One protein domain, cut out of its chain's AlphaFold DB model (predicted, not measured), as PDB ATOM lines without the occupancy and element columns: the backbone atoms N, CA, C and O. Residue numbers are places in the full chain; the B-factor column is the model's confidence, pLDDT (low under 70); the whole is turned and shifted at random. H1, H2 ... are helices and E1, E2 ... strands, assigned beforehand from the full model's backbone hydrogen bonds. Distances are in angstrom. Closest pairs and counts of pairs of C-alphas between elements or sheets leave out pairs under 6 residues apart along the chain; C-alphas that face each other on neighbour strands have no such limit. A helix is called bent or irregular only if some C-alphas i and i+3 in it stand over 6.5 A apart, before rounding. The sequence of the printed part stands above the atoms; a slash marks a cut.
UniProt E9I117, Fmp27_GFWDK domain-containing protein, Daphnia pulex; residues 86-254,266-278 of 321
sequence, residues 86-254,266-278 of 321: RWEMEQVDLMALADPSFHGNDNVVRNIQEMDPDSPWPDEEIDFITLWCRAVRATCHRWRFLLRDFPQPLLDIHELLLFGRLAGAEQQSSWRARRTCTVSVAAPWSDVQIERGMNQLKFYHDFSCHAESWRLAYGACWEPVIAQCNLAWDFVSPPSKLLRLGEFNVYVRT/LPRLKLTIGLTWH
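This is residues 86 to 254 and 266 to 278 of the 321 residues of the protein "Fmp27_GFWDK domain-containing protein" of Daphnia pulex (UniProt E9I117). What does one see first? Four long strands, E1, E2, E3 and E6, make a sharply bent wall with short E7 at its edge; H1 covers part of one face, H2 lies off the sheet, and the hairpin E4 and E5 is a separate arm whose link residues 185 to 190 stick out. What is printed? There are 182 residues, mixed in class, in the order E1 H1 E2 E3 E4 E5 E6 H2 E7; the sheet E1 E2 E3 E6 E7 is antiparallel, two layers with H1. How compact? It is loose, with a radius of gyration of the C-alphas of 20.9 A and spans of 57 by 39 by 39 A.

How do the strands pair? E1, residues 86 to 97, is antiparallel to E2, residues 128 to 147, with N 88 and O 144 3.0 A apart. E2 and E3, residues 155 to 171, form a hairpin, with N 138 and O 162 2.8 A apart. E6, residues 202 to 216, is antiparallel to E3, N 161 to O 210 being 2.8 A, and to E7, residues 269 to 271, N 271 to O 209 being 3.5 A. Where do the helices stand? H1, residues 105 to 115, is on the sheet at a height of 8.2 A; the closest C-alphas of H1 and E2, Val 108 and Cys 133, are 5.7 A apart. H2, residues 223 to 236, is not on it; O i to N i+4 pairs are within hydrogen-bond range throughout H1 and in 9 of 10 in H2. And the second hairpin? E4, residues 178 to 183, and E5, residues 192 to 197, have N 181 and O 194 2.9 A apart; E4 is apart from E6.

Where are the anchors? C-alpha 86 of E1 is at (216.235, 227.186, 243.385), and C-alpha 271 of E7 at (209.312, 216.687, 221.790). How long and bent are the strands? E1 spans 30.3 A, E2 41.7 A, E3 35.8 A and E6 28.4 A; E2 bends by 94 degrees at residue 141, E3 by 110 degrees at residue 158.

Is it complete? Residues 255 to 265 are not printed, and C-alphas 254 and 266 are 19.9 A apart; the link H1 to E2 is long. Where is confidence low? 51 residues are under 70, among them 225 to 254 and 266 to 278.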
ATOM      1  N   ARG A  86     215.885 226.099 244.294       83.44
ATOM      2  CA  ARG A  86     216.235 227.186 243.385       83.44
ATOM      3  C   ARG A  86     215.641 226.919 242.027       83.44
ATOM      4  O   ARG A  86     215.900 225.891 241.409       83.44
ATOM      5  N   TRP A  87     214.888 227.900 241.563       86.88
ATOM      6  CA  TRP A  87     214.424 227.976 240.195       86.88
ATOM      7  C   TRP A  87     215.183 229.094 239.495       86.88
ATOM      8  O   TRP A  87     215.058 230.271 239.854       86.88
ATOM      9  N   GLU A  88     215.996 228.713 238.521       90.69
ATOM     10  CA  GLU A  88     216.846 229.620 237.758       90.69
ATOM     11  C   GLU A  88     216.399 229.585 236.292       90.69
ATOM     12  O   GLU A  88     216.251 228.510 235.710       90.69
ATOM     13  N   MET A  89     216.163 230.760 235.710       91.94
ATOM     14  CA  MET A  89     215.943 230.937 234.277       91.94
ATOM     15  C   MET A  89     216.832 232.073 233.788       91.94
ATOM     16  O   MET A  89     216.919 233.115 234.439       91.94
ATOM     17  N   GLU A  90     217.494 231.868 232.659       93.50
ATOM     18  CA  GLU A  90     218.435 232.819 232.072       93.50
ATOM     19  C   GLU A  90     217.978 233.180 230.660       93.50
ATOM     20  O   GLU A  90     217.580 232.300 229.895       93.50
ATOM     21  N   GLN A  91     218.052 234.477 230.331       94.12
ATOM     22  CA  GLN A  91     217.674 235.036 229.025       94.12
ATOM     23  C   GLN A  91     216.295 234.543 228.563       94.12
ATOM     24  O   GLN A  91     216.161 233.826 227.574       94.12
ATOM     25  N   VAL A  92     215.275 234.901 229.344       92.56
ATOM     26  CA  VAL A  92     213.883 234.564 229.049       92.56
ATOM     27  C   VAL A  92     213.287 235.644 228.161       92.56
ATOM     28  O   VAL A  92     213.305 236.817 228.533       92.56
ATOM     29  N   ASP A  93     212.724 235.240 227.030       94.62
ATOM     30  CA  ASP A  93     211.907 236.100 226.178       94.62
ATOM     31  C   ASP A  93     210.534 235.456 225.993       94.62
ATOM     32  O   ASP A  93     210.443 234.266 225.689       94.62
ATOM     33  N   LEU A  94     209.473 236.228 226.206       92.75
ATOM     34  CA  LEU A  94     208.092 235.783 226.078       92.75
ATOM     35  C   LEU A  94     207.332 236.785 225.221       92.75
ATOM     36  O   LEU A  94     207.141 237.939 225.598       92.75
ATOM     37  N   MET A  95     206.826 236.299 224.098       92.94
ATOM     38  CA  MET A  95     206.009 237.054 223.171       92.94
ATOM     39  C   MET A  95     204.635 236.398 223.061       92.94
ATOM     40  O   MET A  95     204.528 235.206 222.777       92.94
ATOM     41  N   ALA A  96     203.580 237.186 223.253       92.56
ATOM     42  CA  ALA A  96     202.202 236.785 223.001       92.56
ATOM     43  C   ALA A  96     201.616 237.704 221.925       92.56
ATOM     44  O   ALA A  96     201.378 238.888 222.162       92.56
ATOM     45  N   LEU A  97     201.415 237.163 220.727       91.88
ATOM     46  CA  LEU A  97     200.892 237.885 219.577       91.88
ATOM     47  C   LEU A  97     199.368 237.801 219.538       91.88
ATOM     48  O   LEU A  97     198.768 236.730 219.672       91.88
ATOM     49  N   ALA A  98     198.759 238.959 219.317       89.38
ATOM     50  CA  ALA A  98     197.325 239.140 219.200       89.38
ATOM     51  C   ALA A  98     196.992 239.497 217.740       89.38
ATOM     52  O   ALA A  98     196.778 240.658 217.407       89.38
ATOM     53  N   ASP A  99     196.987 238.495 216.862       89.56
ATOM     54  CA  ASP A  99     196.580 238.652 215.461       89.56
ATOM     55  C   ASP A  99     195.050 238.789 215.335       89.56
ATOM     56  O   ASP A  99     194.328 238.145 216.106       89.56
ATOM     57  N   PRO A 100     194.511 239.578 214.386       90.69
ATOM     58  CA  PRO A 100     193.074 239.625 214.105       90.69
ATOM     59  C   PRO A 100     192.414 238.248 213.910       90.69
ATOM     60  O   PRO A 100     191.262 238.078 214.305       90.69
ATOM     61  N   SER A 101     193.137 237.244 213.399       89.62
ATOM     62  CA  SER A 101     192.653 235.862 213.257       89.62
ATOM     63  C   SER A 101     192.394 235.141 214.585       89.62
ATOM     64  O   SER A 101     191.820 234.054 214.576       89.62
ATOM     65  N   PHE A 102     192.831 235.709 215.714       89.88
ATOM     66  CA  PHE A 102     192.606 235.207 217.075       89.88
ATOM     67  C   PHE A 102     191.606 236.059 217.872       89.88
ATOM     68  O   PHE A 102     191.498 235.901 219.089       89.88
ATOM     69  N   HIS A 103     190.908 236.995 217.219       90.12
ATOM     70  CA  HIS A 103     189.930 237.878 217.856       90.12
ATOM     71  C   HIS A 103     188.511 237.599 217.375       90.12
ATOM     72  O   HIS A 103     188.285 237.304 216.202       90.12
ATOM     73  N   GLY A 104     187.553 237.777 218.283       90.56
ATOM     74  CA  GLY A 104     186.145 237.469 218.048       90.56
ATOM     75  C   GLY A 104     185.807 236.030 218.430       90.56
ATOM     76  O   GLY A 104     186.681 235.164 218.444       90.56
ATOM     77  N   ASN A 105     184.536 235.801 218.762       91.62
ATOM     78  CA  ASN A 105     184.052 234.515 219.260       91.62
ATOM     79  C   ASN A 105     184.355 233.384 218.260       91.62
ATOM     80  O   ASN A 105     185.163 232.507 218.566       91.62
ATOM     81  N   ASP A 106     183.854 233.506 217.028       91.75
ATOM     82  CA  ASP A 106     183.991 232.494 215.972       91.75
ATOM     83  C   ASP A 106     185.448 232.098 215.700       91.75
ATOM     84  O   ASP A 106     185.782 230.926 215.534       91.75
ATOM     85  N   ASN A 107     186.351 233.081 215.669       93.44
ATOM     86  CA  ASN A 107     187.766 232.848 215.397       93.44
ATOM     87  C   ASN A 107     188.460 232.118 216.548       93.44
ATOM     88  O   ASN A 107     189.295 231.246 216.296       93.44
ATOM     89  N   VAL A 108     188.156 232.471 217.800       92.44
ATOM     90  CA  VAL A 108     188.743 231.789 218.959       92.44
ATOM     91  C   VAL A 108     188.192 230.370 219.070       92.44
ATOM     92  O   VAL A 108     188.987 229.449 219.236       92.44
ATOM     93  N   VAL A 109     186.881 230.180 218.893       91.56
ATOM     94  CA  VAL A 109     186.238 228.856 218.876       91.56
ATOM     95  C   VAL A 109     186.833 227.969 217.786       91.56
ATOM     96  O   VAL A 109     187.258 226.855 218.083       91.56
ATOM     97  N   ARG A 110     186.978 228.482 216.556       92.31
ATOM     98  CA  ARG A 110     187.638 227.748 215.466       92.31
ATOM     99  C   ARG A 110     189.061 227.335 215.843       92.31
ATOM    100  O   ARG A 110     189.438 226.192 215.628       92.31
ATOM    101  N   ASN A 111     189.850 228.241 216.428       90.75
ATOM    102  CA  ASN A 111     191.205 227.899 216.864       90.75
ATOM    103  C   ASN A 111     191.204 226.832 217.965       90.75
ATOM    104  O   ASN A 111     192.072 225.974 217.938       90.75
ATOM    105  N   ILE A 112     190.264 226.870 218.913       86.38
ATOM    106  CA  ILE A 112     190.139 225.840 219.953       86.38
ATOM    107  C   ILE A 112     189.823 224.477 219.318       86.38
ATOM    108  O   ILE A 112     190.514 223.508 219.613       86.38
ATOM    109  N   GLN A 113     188.848 224.419 218.408       87.75
ATOM    110  CA  GLN A 113     188.486 223.194 217.681       87.75
ATOM    111  C   GLN A 113     189.638 222.660 216.816       87.75
ATOM    112  O   GLN A 113     189.825 221.458 216.698       87.75
ATOM    113  N   GLU A 114     190.442 223.539 216.212       87.88
ATOM    114  CA  GLU A 114     191.630 223.131 215.454       87.88
ATOM    115  C   GLU A 114     192.769 222.609 216.344       87.88
ATOM    116  O   GLU A 114     193.579 221.815 215.870       87.88
ATOM    117  N   MET A 115     192.887 223.092 217.588       81.94
ATOM    118  CA  MET A 115     193.886 222.588 218.544       81.94
ATOM    119  C   MET A 115     193.542 221.177 219.022       81.94
ATOM    120  O   MET A 115     194.451 220.412 219.329       81.94
ATOM    121  N   ASP A 116     192.253 220.855 219.078       76.75
ATOM    122  CA  ASP A 116     191.742 219.573 219.544       76.75
ATOM    123  C   ASP A 116     190.562 219.101 218.673       76.75
ATOM    124  O   ASP A 116     189.396 219.287 219.034       76.75
ATOM    125  N   PRO A 117     190.857 218.532 217.490       77.88
ATOM    126  CA  PRO A 117     189.832 218.105 216.541       77.88
ATOM    127  C   PRO A 117     189.120 216.811 216.954       77.88
ATOM    128  O   PRO A 117     188.082 216.485 216.377       77.88
ATOM    129  N   ASP A 118     189.685 216.061 217.903       76.62
ATOM    130  CA  ASP A 118     189.161 214.763 218.332       76.62
ATOM    131  C   ASP A 118     188.041 214.918 219.375       76.62
ATOM    132  O   ASP A 118     187.214 214.015 219.544       76.62
ATOM    133  N   SER A 119     187.970 216.076 220.035       74.06
ATOM    134  CA  SER A 119     186.947 216.384 221.030       74.06
ATOM    135  C   SER A 119     185.656 216.920 220.407       74.06
ATOM    136  O   SER A 119     185.683 217.924 219.689       74.06
ATOM    137  N   PRO A 120     184.488 216.307 220.689       78.25
ATOM    138  CA  PRO A 120     183.215 216.773 220.161       78.25
ATOM    139  C   PRO A 120     182.870 218.162 220.699       78.25
ATOM    140  O   PRO A 120     182.859 218.398 221.910       78.25
ATOM    141  N   TRP A 121     182.535 219.082 219.793       80.50
ATOM    142  CA  TRP A 121     181.990 220.378 220.176       80.50
ATOM    143  C   TRP A 121     180.524 220.227 220.614       80.50
ATOM    144  O   TRP A 121     179.784 219.521 219.931       80.50
ATOM    145  N   PRO A 122     180.083 220.863 221.715       80.81
ATOM    146  CA  PRO A 122     178.698 220.786 222.167       80.81
ATOM    147  C   PRO A 122     177.707 221.237 221.095       80.81
ATOM    148  O   PRO A 122     177.935 222.235 220.412       80.81
ATOM    149  N   ASP A 123     176.586 220.520 220.995       74.12
ATOM    150  CA  ASP A 123     175.485 220.859 220.084       74.12
ATOM    151  C   ASP A 123     174.737 222.136 220.518       74.12
ATOM    152  O   ASP A 123     174.079 222.787 219.706       74.12
ATOM    153  N   GLU A 124     174.827 222.497 221.802       78.62
ATOM    154  CA  GLU A 124     174.255 223.724 222.362       78.62
ATOM    155  C   GLU A 124     175.213 224.913 222.200       78.62
ATOM    156  O   GLU A 124     176.429 224.788 222.365       78.62
ATOM    157  N   GLU A 125     174.657 226.092 221.912       79.81
ATOM    158  CA  GLU A 125     175.434 227.325 221.794       79.81
ATOM    159  C   GLU A 125     176.038 227.708 223.155       79.81
ATOM    160  O   GLU A 125     175.345 227.787 224.171       79.81
ATOM    161  N   ILE A 126     177.359 227.907 223.183       82.50
ATOM    162  CA  ILE A 126     178.102 228.189 224.412       82.50
ATOM    163  C   ILE A 126     178.363 229.686 224.515       82.50
ATOM    164  O   ILE A 126     179.177 230.241 223.774       82.50
ATOM    165  N   ASP A 127     177.755 230.315 225.516       86.38
ATOM    166  CA  ASP A 127     178.110 231.674 225.905       86.38
ATOM    167  C   ASP A 127     179.386 231.673 226.750       86.38
ATOM    168  O   ASP A 127     179.477 231.012 227.790       86.38
ATOM    169  N   PHE A 128     180.384 232.443 226.321       88.12
ATOM    170  CA  PHE A 128     181.643 232.604 227.042       88.12
ATOM    171  C   PHE A 128     181.691 233.954 227.756       88.12
ATOM    172  O   PHE A 128     181.457 234.996 227.143       88.12
ATOM    173  N   ILE A 129     182.063 233.943 229.038       86.69
ATOM    174  CA  ILE A 129     182.364 235.176 229.782       86.69
ATOM    175  C   ILE A 129     183.795 235.649 229.504       86.69
ATOM    176  O   ILE A 129     184.033 236.841 229.315       86.69
ATOM    177  N   THR A 130     184.731 234.705 229.409       87.50
ATOM    178  CA  THR A 130     186.131 234.953 229.060       87.50
ATOM    179  C   THR A 130     186.474 234.092 227.857       87.50
ATOM    180  O   THR A 130     186.343 232.873 227.919       87.50
ATOM    181  N   LEU A 131     186.933 234.703 226.767       92.00
ATOM    182  CA  LEU A 131     187.358 233.980 225.571       92.00
ATOM    183  C   LEU A 131     188.488 234.731 224.872       92.00
ATOM    184  O   LEU A 131     188.332 235.888 224.480       92.00
ATOM    185  N   TRP A 132     189.639 234.084 224.716       93.88
ATOM    186  CA  TRP A 132     190.789 234.672 224.034       93.88
ATOM    187  C   TRP A 132     191.704 233.599 223.455       93.88
ATOM    188  O   TRP A 132     191.769 232.485 223.962       93.88
ATOM    189  N   CYS A 133     192.456 233.958 222.413       92.38
ATOM    190  CA  CYS A 133     193.526 233.139 221.849       92.38
ATOM    191  C   CYS A 133     194.737 234.013 221.505       92.38
ATOM    192  O   CYS A 133     194.586 235.171 221.101       92.38
ATOM    193  N   ARG A 134     195.947 233.488 221.704       91.50
ATOM    194  CA  ARG A 134     197.218 234.153 221.401       91.50
ATOM    195  C   ARG A 134     198.190 233.160 220.786       91.50
ATOM    196  O   ARG A 134     198.308 232.032 221.258       91.50
ATOM    197  N   ALA A 135     198.944 233.607 219.788       91.25
ATOM    198  CA  ALA A 135     200.143 232.891 219.379       91.25
ATOM    199  C   ALA A 135     201.263 233.245 220.360       91.25
ATOM    200  O   ALA A 135     201.642 234.408 220.488       91.25
ATOM    201  N   VAL A 136     201.767 232.255 221.083       88.38
ATOM    202  CA  VAL A 136     202.798 232.430 222.101       88.38
ATOM    203  C   VAL A 136     204.115 231.892 221.568       88.38
ATOM    204  O   VAL A 136     204.168 230.825 220.959       88.38
ATOM    205  N   ARG A 137     205.188 232.631 221.821       91.44
ATOM    206  CA  ARG A 137     206.567 232.191 221.652       91.44
ATOM    207  C   ARG A 137     207.318 232.512 222.934       91.44
ATOM    208  O   ARG A 137     207.382 233.671 223.324       91.44
ATOM    209  N   ALA A 138     207.899 231.504 223.558       89.00
ATOM    210  CA  ALA A 138     208.764 231.650 224.711       89.00
ATOM    211  C   ALA A 138     210.134 231.051 224.395       89.00
ATOM    212  O   ALA A 138     210.226 229.943 223.865       89.00
ATOM    213  N   THR A 139     211.200 231.771 224.719       92.38
ATOM    214  CA  THR A 139     212.566 231.253 224.662       92.38
ATOM    215  C   THR A 139     213.237 231.382 226.014       92.38
ATOM    216  O   THR A 139     212.921 232.283 226.791       92.38
ATOM    217  N   CYS A 140     214.128 230.447 226.315       91.62
ATOM    218  CA  CYS A 140     214.912 230.456 227.537       91.62
ATOM    219  C   CYS A 140     216.260 229.791 227.259       91.62
ATOM    220  O   CYS A 140     216.305 228.605 226.934       91.62
ATOM    221  N   HIS A 141     217.354 230.537 227.428       92.62
ATOM    222  CA  HIS A 141     218.705 230.011 227.213       92.62
ATOM    223  C   HIS A 141     219.018 228.872 228.186       92.62
ATOM    224  O   HIS A 141     219.524 227.823 227.791       92.62
ATOM    225  N   ARG A 142     218.656 229.046 229.463       91.62
ATOM    226  CA  ARG A 142     218.865 228.019 230.486       91.62
ATOM    227  C   ARG A 142     217.755 228.010 231.518       91.62
ATOM    228  O   ARG A 142     217.474 229.048 232.105       91.62
ATOM    229  N   TRP A 143     217.173 226.844 231.785       88.69
ATOM    230  CA  TRP A 143     216.143 226.657 232.810       88.69
ATOM    231  C   TRP A 143     216.524 225.510 233.744       88.69
ATOM    232  O   TRP A 143     216.715 224.378 233.306       88.69
ATOM    233  N   ARG A 144     216.643 225.812 235.043       89.06
ATOM    234  CA  ARG A 144     217.050 224.865 236.079       89.06
ATOM    235  C   ARG A 144     216.128 224.823 237.285       89.06
ATOM    236  O   ARG A 144     215.708 225.863 237.797       89.06
ATOM    237  N   PHE A 145     215.952 223.613 237.805       84.81
ATOM    238  CA  PHE A 145     215.433 223.346 239.143       84.81
ATOM    239  C   PHE A 145     216.515 222.660 239.974       84.81
ATOM    240  O   PHE A 145     216.974 221.574 239.629       84.81
ATOM    241  N   LEU A 146     216.938 223.292 241.067       83.38
ATOM    242  CA  LEU A 146     217.927 222.755 241.996       83.38
ATOM    243  C   LEU A 146     217.294 222.550 243.369       83.38
ATOM    244  O   LEU A 146     216.533 223.398 243.830       83.38
ATOM    245  N   LEU A 147     217.673 221.467 244.039       79.62
ATOM    246  CA  LEU A 147     217.341 221.220 245.439       79.62
ATOM    247  C   LEU A 147     218.610 221.234 246.292       79.62
ATOM    248  O   LEU A 147     219.687 220.879 245.816       79.62
ATOM    249  N   ARG A 148     218.467 221.633 247.559       75.81
ATOM    250  CA  ARG A 148     219.541 221.732 248.565       75.81
ATOM    251  C   ARG A 148     220.429 220.489 248.631       75.81
ATOM    252  O   ARG A 148     221.652 220.605 248.698       75.81
ATOM    253  N   ASP A 149     219.798 219.317 248.611       74.06
ATOM    254  CA  ASP A 149     220.424 218.046 248.998       74.06
ATOM    255  C   ASP A 149     221.027 217.282 247.823       74.06
ATOM    256  O   ASP A 149     221.659 216.243 248.014       74.06
ATOM    257  N   PHE A 150     220.874 217.824 246.616       75.50
ATOM    258  CA  PHE A 150     221.252 217.153 245.390       75.50
ATOM    259  C   PHE A 150     222.303 217.973 244.642       75.50
ATOM    260  O   PHE A 150     222.063 219.135 244.304       75.50
ATOM    261  N   PRO A 151     223.483 217.391 244.359       74.06
ATOM    262  CA  PRO A 151     224.531 218.091 243.623       74.06
ATOM    263  C   PRO A 151     224.140 218.327 242.158       74.06
ATOM    264  O   PRO A 151     224.607 219.283 241.542       74.06
ATOM    265  N   GLN A 152     223.280 217.467 241.606       79.25
ATOM    266  CA  GLN A 152     222.743 217.596 240.258       79.25
ATOM    267  C   GLN A 152     221.371 218.286 240.290       79.25
ATOM    268  O   GLN A 152     220.573 218.017 241.191       79.25
ATOM    269  N   PRO A 153     221.076 219.167 239.317       79.94
ATOM    270  CA  PRO A 153     219.756 219.768 239.185       79.94
ATOM    271  C   PRO A 153     218.707 218.694 238.874       79.94
ATOM    272  O   PRO A 153     218.968 217.781 238.094       79.94
ATOM    273  N   LEU A 154     217.514 218.842 239.451       76.81
ATOM    274  CA  LEU A 154     216.352 218.004 239.152       76.81
ATOM    275  C   LEU A 154     215.998 218.101 237.665       76.81
ATOM    276  O   LEU A 154     215.791 217.089 237.008       76.81
ATOM    277  N   LEU A 155     215.968 219.326 237.139       80.88
ATOM    278  CA  LEU A 155     215.717 219.629 235.734       80.88
ATOM    279  C   LEU A 155     216.756 220.644 235.257       80.88
ATOM    280  O   LEU A 155     217.005 221.629 235.953       80.88
ATOM    281  N   ASP A 156     217.349 220.416 234.089       81.69
ATOM    282  CA  ASP A 156     218.283 221.325 233.416       81.69
ATOM    283  C   ASP A 156     218.010 221.283 231.908       81.69
ATOM    284  O   ASP A 156     218.275 220.283 231.235       81.69
ATOM    285  N   ILE A 157     217.436 222.368 231.394       81.62
ATOM    286  CA  ILE A 157     217.091 222.550 229.982       81.62
ATOM    287  C   ILE A 157     217.966 223.670 229.418       81.62
ATOM    288  O   ILE A 157     218.103 224.721 230.046       81.62
ATOM    289  N   HIS A 158     218.533 223.445 228.231       83.75
ATOM    290  CA  HIS A 158     219.326 224.436 227.494       83.75
ATOM    291  C   HIS A 158     218.699 224.717 226.133       83.75
ATOM    292  O   HIS A 158     218.254 223.782 225.459       83.75
ATOM    293  N   GLU A 159     218.714 225.993 225.752       85.94
ATOM    294  CA  GLU A 159     218.172 226.524 224.499       85.94
ATOM    295  C   GLU A 159     216.732 226.062 224.246       85.94
ATOM    296  O   GLU A 159     216.428 225.387 223.261       85.94
ATOM    297  N   LEU A 160     215.835 226.390 225.181       84.06
ATOM    298  CA  LEU A 160     214.410 226.102 225.059       84.06
ATOM    299  C   LEU A 160     213.740 227.122 224.134       84.06
ATOM    300  O   LEU A 160     213.834 228.329 224.353       84.06
ATOM    301  N   LEU A 161     212.977 226.622 223.170       84.50
ATOM    302  CA  LEU A 161     212.022 227.358 222.354       84.50
ATOM    303  C   LEU A 161     210.667 226.648 222.439       84.50
ATOM    304  O   LEU A 161     210.492 225.542 221.930       84.50
ATOM    305  N   LEU A 162     209.697 227.314 223.047       84.31
ATOM    306  CA  LEU A 162     208.296 226.925 223.064       84.31
ATOM    307  C   LEU A 162     207.534 227.868 222.137       84.31
ATOM    308  O   LEU A 162     207.669 229.086 222.253       84.31
ATOM    309  N   PHE A 163     206.736 227.346 221.217       86.06
ATOM    310  CA  PHE A 163     205.904 228.187 220.364       86.06
ATOM    311  C   PHE A 163     204.624 227.477 219.958       86.06
ATOM    312  O   PHE A 163     204.594 226.254 219.843       86.06
ATOM    313  N   GLY A 164     203.570 228.245 219.728       85.31
ATOM    314  CA  GLY A 164     202.283 227.694 219.337       85.31
ATOM    315  C   GLY A 164     201.130 228.601 219.718       85.31
ATOM    316  O   GLY A 164     201.316 229.808 219.878       85.31
ATOM    317  N   ARG A 165     199.937 228.030 219.851       85.94
ATOM    318  CA  ARG A 165     198.722 228.774 220.195       85.94
ATOM    319  C   ARG A 165     198.289 228.436 221.617       85.94
ATOM    320  O   ARG A 165     198.392 227.289 222.037       85.94
ATOM    321  N   LEU A 166     197.803 229.443 222.333       85.81
ATOM    322  CA  LEU A 166     197.209 229.321 223.660       85.81
ATOM    323  C   LEU A 166     195.873 230.047 223.662       85.81
ATOM    324  O   LEU A 166     195.824 231.243 223.367       85.81
ATOM    325  N   ALA A 167     194.816 229.343 224.028       86.19
ATOM    326  CA  ALA A 167     193.499 229.909 224.223       86.19
ATOM    327  C   ALA A 167     193.007 229.672 225.650       86.19
ATOM    328  O   ALA A 167     193.301 228.650 226.267       86.19
ATOM    329  N   GLY A 168     192.263 230.641 226.170       83.56
ATOM    330  CA  GLY A 168     191.550 230.538 227.433       83.56
ATOM    331  C   GLY A 168     190.063 230.726 227.180       83.56
ATOM    332  O   GLY A 168     189.681 231.701 226.528       83.56
ATOM    333  N   ALA A 169     189.245 229.808 227.686       85.12
ATOM    334  CA  ALA A 169     187.796 229.876 227.567       85.12
ATOM    335  C   ALA A 169     187.127 229.571 228.910       85.12
ATOM    336  O   ALA A 169     187.395 228.555 229.551       85.12
ATOM    337  N   GLU A 170     186.245 230.461 229.332       82.75
ATOM    338  CA  GLU A 170     185.419 230.323 230.522       82.75
ATOM    339  C   GLU A 170     183.962 230.452 230.095       82.75
ATOM    340  O   GLU A 170     183.532 231.497 229.596       82.75
ATOM    341  N   GLN A 171     183.211 229.369 230.260       83.56
ATOM    342  CA  GLN A 171     181.792 229.346 229.944       83.56
ATOM    343  C   GLN A 171     181.010 230.149 230.983       83.56
ATOM    344  O   GLN A 171     181.268 230.048 232.188       83.56
ATOM    345  N   GLN A 172     180.006 230.889 230.527       83.50
ATOM    346  CA  GLN A 172     179.079 231.581 231.399       83.50
ATOM    347  C   GLN A 172     178.370 230.584 232.322       83.50
ATOM    348  O   GLN A 172     177.741 229.615 231.897       83.50
ATOM    349  N   SER A 173     178.483 230.822 233.624       77.31
ATOM    350  CA  SER A 173     177.818 230.003 234.632       77.31
ATOM    351  C   SER A 173     176.312 230.232 234.622       77.31
ATOM    352  O   SER A 173     175.847 231.373 234.508       77.31
ATOM    353  N   SER A 174     175.550 229.159 234.843       79.56
ATOM    354  CA  SER A 174     174.117 229.259 235.119       79.56
ATOM    355  C   SER A 174     173.865 230.119 236.361       79.56
ATOM    356  O   SER A 174     174.734 230.261 237.222       79.56
ATOM    357  N   TRP A 175     172.661 230.681 236.489       73.75
ATOM    358  CA  TRP A 175     172.317 231.560 237.615       73.75
ATOM    359  C   TRP A 175     172.557 230.906 238.988       73.75
ATOM    360  O   TRP A 175     172.964 231.583 239.925       73.75
ATOM    361  N   ARG A 176     172.383 229.580 239.098       72.62
ATOM    362  CA  ARG A 176     172.626 228.805 240.331       72.62
ATOM    363  C   ARG A 176     174.103 228.728 240.718       72.62
ATOM    364  O   ARG A 176     174.424 228.497 241.880       72.62
ATOM    365  N   ALA A 177     174.992 228.891 239.744       72.06
ATOM    366  CA  ALA A 177     176.438 228.818 239.903       72.06
ATOM    367  C   ALA A 177     177.096 230.209 239.976       72.06
ATOM    368  O   ALA A 177     178.321 230.306 239.910       72.06
ATOM    369  N   ARG A 178     176.303 231.279 240.125       78.62
ATOM    370  CA  ARG A 178     176.786 232.649 240.326       78.62
ATOM    371  C   ARG A 178     176.670 233.020 241.801       78.62
ATOM    372  O   ARG A 178     175.632 232.809 242.425       78.62
ATOM    373  N   ARG A 179     177.747 233.544 242.382       76.94
ATOM    374  CA  ARG A 179     177.816 233.936 243.796       76.94
ATOM    375  C   ARG A 179     178.257 235.385 243.904       76.94
ATOM    376  O   ARG A 179     179.279 235.771 243.347       76.94
ATOM    377  N   THR A 180     177.492 236.183 244.638       84.06
ATOM    378  CA  THR A 180     177.886 237.560 244.950       84.06
ATOM    379  C   THR A 180     178.827 237.535 246.143       84.06
ATOM    380  O   THR A 180     178.528 236.898 247.151       84.06
ATOM    381  N   CYS A 181     179.971 238.200 246.027       82.56
ATOM    382  CA  CYS A 181     180.928 238.319 247.116       82.56
ATOM    383  C   CYS A 181     181.402 239.762 247.277       82.56
ATOM    384  O   CYS A 181     181.672 240.471 246.306       82.56
ATOM    385  N   THR A 182     181.539 240.165 248.536       86.00
ATOM    386  CA  THR A 182     182.094 241.458 248.913       86.00
ATOM    387  C   THR A 182     183.614 241.361 248.914       86.00
ATOM    388  O   THR A 182     184.190 240.632 249.724       86.00
ATOM    389  N   VAL A 183     184.285 242.094 248.029       86.69
ATOM    390  CA  VAL A 183     185.735 242.293 248.112       86.69
ATOM    391  C   VAL A 183     185.979 243.546 248.927       86.69
ATOM    392  O   VAL A 183     185.620 244.643 248.495       86.69
ATOM    393  N   SER A 184     186.588 243.378 250.101       84.94
ATOM    394  CA  SER A 184     186.958 244.524 250.917       84.94
ATOM    395  C   SER A 184     188.168 245.229 250.319       84.94
ATOM    396  O   SER A 184     189.200 244.601 250.065       84.94
ATOM    397  N   VAL A 185     188.028 246.528 250.065       88.81
ATOM    398  CA  VAL A 185     189.098 247.364 249.516       88.81
ATOM    399  C   VAL A 185     189.358 248.493 250.503       88.81
ATOM    400  O   VAL A 185     188.431 249.140 250.975       88.81
ATOM    401  N   ALA A 186     190.626 248.716 250.847       85.88
ATOM    402  CA  ALA A 186     190.999 249.765 251.788       85.88
ATOM    403  C   ALA A 186     190.714 251.170 251.222       85.88
ATOM    404  O   ALA A 186     190.717 251.385 250.009       85.88
ATOM    405  N   ALA A 187     190.542 252.151 252.113       82.44
ATOM    406  CA  ALA A 187     190.356 253.550 251.733       82.44
ATOM    407  C   ALA A 187     191.502 254.050 250.816       82.44
ATOM    408  O   ALA A 187     192.662 253.694 251.046       82.44
ATOM    409  N   PRO A 188     191.219 254.898 249.804       83.62
ATOM    410  CA  PRO A 188     189.971 255.634 249.558       83.62
ATOM    411  C   PRO A 188     188.869 254.853 248.822       83.62
ATOM    412  O   PRO A 188     187.818 255.426 248.541       83.62
ATOM    413  N   TRP A 189     189.092 253.584 248.481       84.62
ATOM    414  CA  TRP A 189     188.091 252.762 247.807       84.62
ATOM    415  C   TRP A 189     187.102 252.175 248.817       84.62
ATOM    416  O   TRP A 189     187.432 251.981 249.985       84.62
ATOM    417  N   SER A 190     185.868 251.943 248.375       85.50
ATOM    418  CA  SER A 190     184.852 251.233 249.149       85.50
ATOM    419  C   SER A 190     184.824 249.765 248.752       85.50
ATOM    420  O   SER A 190     185.163 249.425 247.617       85.50
ATOM    421  N   ASP A 191     184.349 248.919 249.661       89.25
ATOM    422  CA  ASP A 191     184.054 247.521 249.373       89.25
ATOM    423  C   ASP A 191     183.210 247.387 248.094       89.25
ATOM    424  O   ASP A 191     182.242 248.125 247.880       89.25
ATOM    425  N   VAL A 192     183.595 246.445 247.234       89.19
ATOM    426  CA  VAL A 192     182.952 246.214 245.935       89.19
ATOM    427  C   VAL A 192     182.245 244.869 245.966       89.19
ATOM    428  O   VAL A 192     182.847 243.850 246.303       89.19
ATOM    429  N   GLN A 193     180.969 244.856 245.581       87.62
ATOM    430  CA  GLN A 193     180.247 243.616 245.315       87.62
ATOM    431  C   GLN A 193     180.608 243.129 243.918       87.62
ATOM    432  O   GLN A 193     180.358 243.829 242.936       87.62
ATOM    433  N   ILE A 194     181.189 241.937 243.828       85.69
ATOM    434  CA  ILE A 194     181.459 241.284 242.550       85.69
ATOM    435  C   ILE A 194     180.698 239.967 242.474       85.69
ATOM    436  O   ILE A 194     180.645 239.194 243.433       85.69
ATOM    437  N   GLU A 195     180.116 239.707 241.314       80.75
ATOM    438  CA  GLU A 195     179.509 238.424 241.003       80.75
ATOM    439  C   GLU A 195     180.590 237.494 240.440       80.75
ATOM    440  O   GLU A 195     181.284 237.842 239.484       80.75
ATOM    441  N   ARG A 196     180.763 236.322 241.052       71.88
ATOM    442  CA  ARG A 196     181.706 235.291 240.616       71.88
ATOM    443  C   ARG A 196     180.941 234.092 240.082       71.88
ATOM    444  O   ARG A 196     180.093 233.537 240.780       71.88
ATOM    445  N   GLY A 197     181.261 233.685 238.859       71.06
ATOM    446  CA  GLY A 197     180.876 232.375 238.353       71.06
ATOM    447  C   GLY A 197     181.732 231.290 239.004       71.06
ATOM    448  O   GLY A 197     182.919 231.490 239.244       71.06
ATOM    449  N   MET A 198     181.130 230.142 239.301       68.31
ATOM    450  CA  MET A 198     181.841 228.969 239.831       68.31
ATOM    451  C   MET A 198     182.454 228.088 238.725       68.31
ATOM    452  O   MET A 198     183.020 227.036 239.021       68.31
ATOM    453  N   ASN A 199     182.330 228.492 237.457       68.81
ATOM    454  CA  ASN A 199     182.911 227.776 236.325       68.81
ATOM    455  C   ASN A 199     184.427 227.997 236.262       68.81
ATOM    456  O   ASN A 199     184.941 229.037 236.663       68.81
ATOM    457  N   GLN A 200     185.158 227.000 235.766       70.19
ATOM    458  CA  GLN A 200     186.613 227.069 235.657       70.19
ATOM    459  C   GLN A 200     187.032 227.649 234.303       70.19
ATOM    460  O   GLN A 200     186.478 227.281 233.267       70.19
ATOM    461  N   LEU A 201     188.062 228.500 234.313       73.50
ATOM    462  CA  LEU A 201     188.769 228.910 233.102       73.50
ATOM    463  C   LEU A 201     189.548 227.708 232.547       73.50
ATOM    464  O   LEU A 201     190.494 227.229 233.176       73.50
ATOM    465  N   LYS A 202     189.150 227.233 231.367       77.56
ATOM    466  CA  LYS A 202     189.822 226.151 230.639       77.56
ATOM    467  C   LYS A 202     190.904 226.738 229.735       77.56
ATOM    468  O   LYS A 202     190.698 227.781 229.115       77.56
ATOM    469  N   PHE A 203     192.046 226.060 229.648       79.44
ATOM    470  CA  PHE A 203     193.141 226.434 228.753       79.44
ATOM    471  C   PHE A 203     193.311 225.386 227.657       79.44
ATOM    472  O   PHE A 203     193.504 224.208 227.952       79.44
ATOM    473  N   TYR A 204     193.314 225.839 226.411       79.75
ATOM    474  CA  TYR A 204     193.577 225.038 225.220       79.75
ATOM    475  C   TYR A 204     194.920 225.456 224.651       79.75
ATOM    476  O   TYR A 204     195.240 226.646 224.619       79.75
ATOM    477  N   HIS A 205     195.727 224.493 224.231       81.12
ATOM    478  CA  HIS A 205     197.047 224.795 223.715       81.12
ATOM    479  C   HIS A 205     197.476 223.798 222.651       81.12
ATOM    480  O   HIS A 205     197.234 222.604 222.761       81.12
ATOM    481  N   ASP A 206     198.184 224.316 221.662       81.44
ATOM    482  CA  ASP A 206     198.875 223.546 220.636       81.44
ATOM    483  C   ASP A 206     200.292 224.094 220.592       81.44
ATOM    484  O   ASP A 206     200.568 225.114 219.950       81.44
ATOM    485  N   PHE A 207     201.160 223.489 221.404       79.50
ATOM    486  CA  PHE A 207     202.536 223.920 221.575       79.50
ATOM    487  C   PHE A 207     203.515 222.927 220.972       79.50
ATOM    488  O   PHE A 207     203.533 221.740 221.285       79.50
ATOM    489  N   SER A 208     204.431 223.469 220.181       78.75
ATOM    490  CA  SER A 208     205.666 222.806 219.803       78.75
ATOM    491  C   SER A 208     206.790 223.254 220.729       78.75
ATOM    492  O   SER A 208     207.027 224.447 220.924       78.75
ATOM    493  N   CYS A 209     207.507 222.280 221.277       78.50
ATOM    494  CA  CYS A 209     208.662 222.508 222.127       78.50
ATOM    495  C   CYS A 209     209.927 221.984 221.439       78.50
ATOM    496  O   CYS A 209     209.998 220.834 220.993       78.50
ATOM    497  N   HIS A 210     210.944 222.833 221.368       78.00
ATOM    498  CA  HIS A 210     212.281 222.480 220.924       78.00
ATOM    499  C   HIS A 210     213.283 222.824 222.019       78.00
ATOM    500  O   HIS A 210     213.247 223.925 222.560       78.00
ATOM    501  N   ALA A 211     214.175 221.894 222.337       79.25
ATOM    502  CA  ALA A 211     215.288 222.146 223.239       79.25
ATOM    503  C   ALA A 211     216.558 221.501 222.678       79.25
ATOM    504  O   ALA A 211     216.511 220.390 222.137       79.25
ATOM    505  N   GLU A 212     217.703 222.168 222.824       76.44
ATOM    506  CA  GLU A 212     218.983 221.563 222.447       76.44
ATOM    507  C   GLU A 212     219.326 220.413 223.395       76.44
ATOM    508  O   GLU A 212     219.711 219.325 222.952       76.44
ATOM    509  N   SER A 213     219.158 220.649 224.698       73.69
ATOM    510  CA  SER A 213     219.343 219.617 225.707       73.69
ATOM    511  C   SER A 213     218.264 219.682 226.774       73.69
ATOM    512  O   SER A 213     217.918 220.752 227.270       73.69
ATOM    513  N   TRP A 214     217.763 218.506 227.137       79.00
ATOM    514  CA  TRP A 214     216.798 218.314 228.204       79.00
ATOM    515  C   TRP A 214     217.342 217.254 229.151       79.00
ATOM    516  O   TRP A 214     217.594 216.120 228.735       79.00
ATOM    517  N   ARG A 215     217.569 217.618 230.412       70.19
ATOM    518  CA  ARG A 215     218.087 216.706 231.435       70.19
ATOM    519  C   ARG A 215     217.142 216.704 232.615       70.19
ATOM    520  O   ARG A 215     216.929 217.741 233.232       70.19
ATOM    521  N   LEU A 216     216.607 215.534 232.923       77.62
ATOM    522  CA  LEU A 216     215.850 215.285 234.137       77.62
ATOM    523  C   LEU A 216     216.652 214.284 234.969       77.62
ATOM    524  O   LEU A 216     216.927 213.178 234.500       77.62
ATOM    525  N   ALA A 217     217.061 214.681 236.169       71.69
ATOM    526  CA  ALA A 217     217.699 213.778 237.112       71.69
ATOM    527  C   ALA A 217     216.610 213.025 237.882       71.69
ATOM    528  O   ALA A 217     215.770 213.635 238.540       71.69
ATOM    529  N   TYR A 218     216.627 211.697 237.807       67.50
ATOM    530  CA  TYR A 218     215.735 210.838 238.578       67.50
ATOM    531  C   TYR A 218     216.507 209.626 239.098       67.50
ATOM    532  O   TYR A 218     217.371 209.083 238.410       67.50
ATOM    533  N   GLY A 219     216.217 209.207 240.328       66.50
ATOM    534  CA  GLY A 219     216.880 208.075 240.969       66.50
ATOM    535  C   GLY A 219     216.312 207.784 242.355       66.50
ATOM    536  O   GLY A 219     215.498 208.546 242.870       66.50
ATOM    537  N   ALA A 220     216.777 206.701 242.987       67.88
ATOM    538  CA  ALA A 220     216.288 206.243 244.298       67.88
ATOM    539  C   ALA A 220     216.445 207.285 245.423       67.88
ATOM    540  O   ALA A 220     215.769 207.219 246.443       67.88
ATOM    541  N   CYS A 221     217.341 208.256 245.244       66.38
ATOM    542  CA  CYS A 221     217.512 209.375 246.162       66.38
ATOM    543  C   CYS A 221     216.422 210.453 246.018       66.38
ATOM    544  O   CYS A 221     216.164 211.166 246.980       66.38
ATOM    545  N   TRP A 222     215.761 210.553 244.860       67.94
ATOM    546  CA  TRP A 222     214.700 211.528 244.579       67.94
ATOM    547  C   TRP A 222     213.301 211.002 244.900       67.94
ATOM    548  O   TRP A 222     212.435 211.777 245.293       67.94
ATOM    549  N   GLU A 223     213.077 209.695 244.769       69.31
ATOM    550  CA  GLU A 223     211.764 209.063 244.962       69.31
ATOM    551  C   GLU A 223     211.119 209.376 246.332       69.31
ATOM    552  O   GLU A 223     209.970 209.826 246.338       69.31
ATOM    553  N   PRO A 224     211.824 209.283 247.482       70.44
ATOM    554  CA  PRO A 224     211.236 209.642 248.774       70.44
ATOM    555  C   PRO A 224     210.864 211.125 248.869       70.44
ATOM    556  O   PRO A 224     209.871 211.479 249.497       70.44
ATOM    557  N   VAL A 225     211.651 211.997 248.230       67.94
ATOM    558  CA  VAL A 225     211.420 213.448 248.238       67.94
ATOM    559  C   VAL A 225     210.187 213.794 247.413       67.94
ATOM    560  O   VAL A 225     209.343 214.554 247.880       67.94
ATOM    561  N   ILE A 226     210.047 213.211 246.219       69.56
ATOM    562  CA  ILE A 226     208.864 213.403 245.372       69.56
ATOM    563  C   ILE A 226     207.612 212.851 246.061       69.56
ATOM    564  O   ILE A 226     206.595 213.538 246.098       69.56
ATOM    565  N   ALA A 227     207.694 211.666 246.674       68.25
ATOM    566  CA  ALA A 227     206.587 211.095 247.440       68.25
ATOM    567  C   ALA A 227     206.164 212.007 248.604       68.25
ATOM    568  O   ALA A 227     204.977 212.281 248.770       68.25
ATOM    569  N   GLN A 228     207.124 212.540 249.365       66.12
ATOM    570  CA  GLN A 228     206.837 213.470 250.457       66.12
ATOM    571  C   GLN A 228     206.256 214.796 249.953       66.12
ATOM    572  O   GLN A 228     205.344 215.331 250.575       66.12
ATOM    573  N   CYS A 229     206.747 215.325 248.827       64.56
ATOM    574  CA  CYS A 229     206.183 216.524 248.205       64.56
ATOM    575  C   CYS A 229     204.736 216.290 247.759       64.56
ATOM    576  O   CYS A 229     203.900 217.162 247.973       64.56
ATOM    577  N   ASN A 230     204.432 215.119 247.194       60.69
ATOM    578  CA  ASN A 230     203.071 214.748 246.811       60.69
ATOM    579  C   ASN A 230     202.148 214.685 248.038       60.69
ATOM    580  O   ASN A 230     201.102 215.322 248.034       60.69
ATOM    581  N   LEU A 231     202.575 214.021 249.118       63.81
ATOM    582  CA  LEU A 231     201.816 213.981 250.375       63.81
ATOM    583  C   LEU A 231     201.634 215.375 250.992       63.81
ATOM    584  O   LEU A 231     200.575 215.692 251.518       63.81
ATOM    585  N   ALA A 232     202.662 216.224 250.938       59.31
ATOM    586  CA  ALA A 232     202.577 217.603 251.416       59.31
ATOM    587  C   ALA A 232     201.584 218.430 250.581       59.31
ATOM    588  O   ALA A 232     200.869 219.275 251.121       59.31
ATOM    589  N   TRP A 233     201.521 218.171 249.274       50.59
ATOM    590  CA  TRP A 233     200.598 218.838 248.364       50.59
ATOM    591  C   TRP A 233     199.132 218.537 248.701       50.59
ATOM    592  O   TRP A 233     198.298 219.440 248.616       50.59
ATOM    593  N   ASP A 234     198.831 217.334 249.200       54.22
ATOM    594  CA  ASP A 234     197.489 216.968 249.677       54.22
ATOM    595  C   ASP A 234     197.001 217.860 250.836       54.22
ATOM    596  O   ASP A 234     195.799 218.075 250.996       54.22
ATOM    597  N   PHE A 235     197.915 218.433 251.631       53.78
ATOM    598  CA  PHE A 235     197.568 219.374 252.705       53.78
ATOM    599  C   PHE A 235     197.379 220.816 252.216       53.78
ATOM    600  O   PHE A 235     196.643 221.580 252.839       53.78
ATOM    601  N   VAL A 236     198.038 221.205 251.119       50.50
ATOM    602  CA  VAL A 236     197.933 222.556 250.530       50.50
ATOM    603  C   VAL A 236     196.676 222.679 249.672       50.50
ATOM    604  O   VAL A 236     196.043 223.735 249.644       50.50
ATOM    605  N   SER A 237     196.278 221.591 249.012       47.25
ATOM    606  CA  SER A 237     194.998 221.480 248.324       47.25
ATOM    607  C   SER A 237     194.154 220.366 248.951       47.25
ATOM    608  O   SER A 237     194.184 219.238 248.451       47.25
ATOM    609  N   PRO A 238     193.345 220.660 249.991       40.00
ATOM    610  CA  PRO A 238     192.224 219.795 250.349       40.00
ATOM    611  C   PRO A 238     191.367 219.540 249.098       40.00
ATOM    612  O   PRO A 238     191.391 220.383 248.195       40.00
ATOM    613  N   PRO A 239     190.590 218.441 249.022       37.19
ATOM    614  CA  PRO A 239     189.966 217.932 247.798       37.19
ATOM    615  C   PRO A 239     188.868 218.860 247.247       37.19
ATOM    616  O   PRO A 239     187.682 218.555 247.248       37.19
ATOM    617  N   SER A 240     189.285 219.998 246.710       31.58
ATOM    618  CA  SER A 240     188.656 220.709 245.616       31.58
ATOM    619  C   SER A 240     189.336 220.143 244.374       31.58
ATOM    620  O   SER A 240     190.499 220.401 244.090       31.58
ATOM    621  N   LYS A 241     188.636 219.196 243.745       36.44
ATOM    622  CA  LYS A 241     189.120 218.301 242.692       36.44
ATOM    623  C   LYS A 241     189.833 219.059 241.563       36.44
ATOM    624  O   LYS A 241     189.204 219.471 240.595       36.44
ATOM    625  N   LEU A 242     191.157 219.143 241.643       30.08
ATOM    626  CA  LEU A 242     192.021 219.151 240.472       30.08
ATOM    627  C   LEU A 242     192.540 217.717 240.323       30.08
ATOM    628  O   LEU A 242     193.591 217.368 240.853       30.08
ATOM    629  N   LEU A 243     191.762 216.856 239.661       26.30
ATOM    630  CA  LEU A 243     192.223 215.527 239.249       26.30
ATOM    631  C   LEU A 243     193.358 215.717 238.238       26.30
ATOM    632  O   LEU A 243     193.111 215.774 237.047       26.30
ATOM    633  N   ARG A 244     194.611 215.834 238.678       26.55
ATOM    634  CA  ARG A 244     195.745 215.605 237.776       26.55
ATOM    635  C   ARG A 244     196.016 214.106 237.740       26.55
ATOM    636  O   ARG A 244     196.765 213.594 238.562       26.55
ATOM    637  N   LEU A 245     195.400 213.411 236.788       25.36
ATOM    638  CA  LEU A 245     195.876 212.105 236.337       25.36
ATOM    639  C   LEU A 245     196.816 212.345 235.159       25.36
ATOM    640  O   LEU A 245     196.391 212.568 234.032       25.36
ATOM    641  N   GLY A 246     198.108 212.348 235.456       22.61
ATOM    642  CA  GLY A 246     199.166 212.366 234.461       22.61
ATOM    643  C   GLY A 246     200.344 211.588 235.010       22.61
ATOM    644  O   GLY A 246     201.191 212.151 235.698       22.61
ATOM    645  N   GLU A 247     200.386 210.286 234.741       23.28
ATOM    646  CA  GLU A 247     201.605 209.511 234.939       23.28
ATOM    647  C   GLU A 247     202.550 209.781 233.765       23.28
ATOM    648  O   GLU A 247     202.369 209.259 232.666       23.28
ATOM    649  N   PHE A 248     203.586 210.587 233.991       28.89
ATOM    650  CA  PHE A 248     204.741 210.619 233.099       28.89
ATOM    651  C   PHE A 248     205.778 209.615 233.608       28.89
ATOM    652  O   PHE A 248     206.646 209.936 234.420       28.89
ATOM    653  N   ASN A 249     205.650 208.367 233.157       22.39
ATOM    654  CA  ASN A 249     206.576 207.291 233.490       22.39
ATOM    655  C   ASN A 249     207.841 207.384 232.617       22.39
ATOM    656  O   ASN A 249     207.813 207.057 231.432       22.39
ATOM    657  N   VAL A 250     208.975 207.764 233.214       29.58
ATOM    658  CA  VAL A 250     210.311 207.531 232.638       29.58
ATOM    659  C   VAL A 250     211.045 206.543 233.535       29.58
ATOM    660  O   VAL A 250     211.502 206.882 234.624       29.58
ATOM    661  N   TYR A 251     211.147 205.293 233.081       26.06
ATOM    662  CA  TYR A 251     211.848 204.239 233.806       26.06
ATOM    663  C   TYR A 251     213.340 204.269 233.508       26.06
ATOM    664  O   TYR A 251     213.743 204.028 232.372       26.06
ATOM    665  N   VAL A 252     214.163 204.432 234.545       31.77
ATOM    666  CA  VAL A 252     215.562 203.993 234.521       31.77
ATOM    667  C   VAL A 252     215.951 203.486 235.908       31.77
ATOM    668  O   VAL A 252     215.981 204.236 236.880       31.77
ATOM    669  N   ARG A 253     216.262 202.190 236.000       32.12
ATOM    670  CA  ARG A 253     216.925 201.584 237.159       32.12
ATOM    671  C   ARG A 253     218.424 201.546 236.912       32.12
ATOM    672  O   ARG A 253     218.823 200.982 235.905       32.12
ATOM    673  N   THR A 254     219.210 201.923 237.916       31.59
ATOM    674  CA  THR A 254     220.380 201.127 238.320       31.59
ATOM    675  C   THR A 254     220.729 201.385 239.779       31.59
ATOM    676  O   THR A 254     220.858 202.523 240.222       31.59
ATOM    677  N   LEU A 266     219.964 212.817 223.795       34.12
ATOM    678  CA  LEU A 266     219.274 213.199 222.565       34.12
ATOM    679  C   LEU A 266     219.529 214.689 222.313       34.12
ATOM    680  O   LEU A 266     218.751 215.522 222.780       34.12
ATOM    681  N   PRO A 267     220.638 215.056 221.647       27.97
ATOM    682  CA  PRO A 267     220.828 216.433 221.221       27.97
ATOM    683  C   PRO A 267     219.755 216.781 220.182       27.97
ATOM    684  O   PRO A 267     219.532 216.010 219.246       27.97
ATOM    685  N   ARG A 268     219.120 217.952 220.323       30.12
ATOM    686  CA  ARG A 268     218.076 218.461 219.406       30.12
ATOM    687  C   ARG A 268     216.780 217.639 219.418       30.12
ATOM    688  O   ARG A 268     216.207 217.346 218.367       30.12
ATOM    689  N   LEU A 269     216.300 217.281 220.607       35.22
ATOM    690  CA  LEU A 269     215.008 216.621 220.777       35.22
ATOM    691  C   LEU A 269     213.867 217.578 220.376       35.22
ATOM    692  O   LEU A 269     213.669 218.630 220.986       35.22
ATOM    693  N   LYS A 270     213.096 217.205 219.351       31.89
ATOM    694  CA  LYS A 270     211.777 217.789 219.083       31.89
ATOM    695  C   LYS A 270     210.752 216.920 219.808       31.89
ATOM    696  O   LYS A 270     210.458 215.818 219.355       31.89
ATOM    697  N   LEU A 271     210.282 217.392 220.958       36.75
ATOM    698  CA  LEU A 271     209.312 216.687 221.790       36.75
ATOM    699  C   LEU A 271     207.951 217.362 221.620       36.75
ATOM    700  O   LEU A 271     207.765 218.504 222.037       36.75
ATOM    701  N   THR A 272     207.004 216.649 221.019       30.02
ATOM    702  CA  THR A 272     205.587 217.014 221.071       30.02
ATOM    703  C   THR A 272     204.984 216.241 222.236       30.02
ATOM    704  O   THR A 272     204.821 215.025 222.152       30.02
ATOM    705  N   ILE A 273     204.734 216.920 223.356       32.53
ATOM    706  CA  ILE A 273     204.064 216.312 224.508       32.53
ATOM    707  C   ILE A 273     202.562 216.390 224.238       32.53
ATOM    708  O   ILE A 273     201.954 217.432 224.459       32.53
ATOM    709  N   GLY A 274     201.973 215.305 223.736       27.06
ATOM    710  CA  GLY A 274     200.521 215.134 223.757       27.06
ATOM    711  C   GLY A 274     200.095 214.809 225.185       27.06
ATOM    712  O   GLY A 274     200.451 213.753 225.705       27.06
ATOM    713  N   LEU A 275     199.402 215.729 225.849       32.75
ATOM    714  CA  LEU A 275     198.830 215.486 227.170       32.75
ATOM    715  C   LEU A 275     197.483 214.779 226.982       32.75
ATOM    716  O   LEU A 275     196.476 215.429 226.736       32.75
ATOM    717  N   THR A 276     197.461 213.449 227.075       26.94
ATOM    718  CA  THR A 276     196.216 212.667 227.047       26.94
ATOM    719  C   THR A 276     195.615 212.575 228.444       26.94
ATOM    720  O   THR A 276     196.247 212.066 229.373       26.94
ATOM    721  N   TRP A 277     194.388 213.069 228.598       35.25
ATOM    722  CA  TRP A 277     193.635 213.015 229.846       35.25
ATOM    723  C   TRP A 277     192.918 211.668 229.973       35.25
ATOM    724  O   TRP A 277     192.089 211.322 229.138       35.25
ATOM    725  N   HIS A 278     193.209 210.900 231.022       34.06
ATOM    726  CA  HIS A 278     192.468 209.674 231.320       34.06
ATOM    727  C   HIS A 278     191.474 209.939 232.455       34.06
ATOM    728  O   HIS A 278     191.871 210.094 233.610       34.06
TER     729      HIS A 278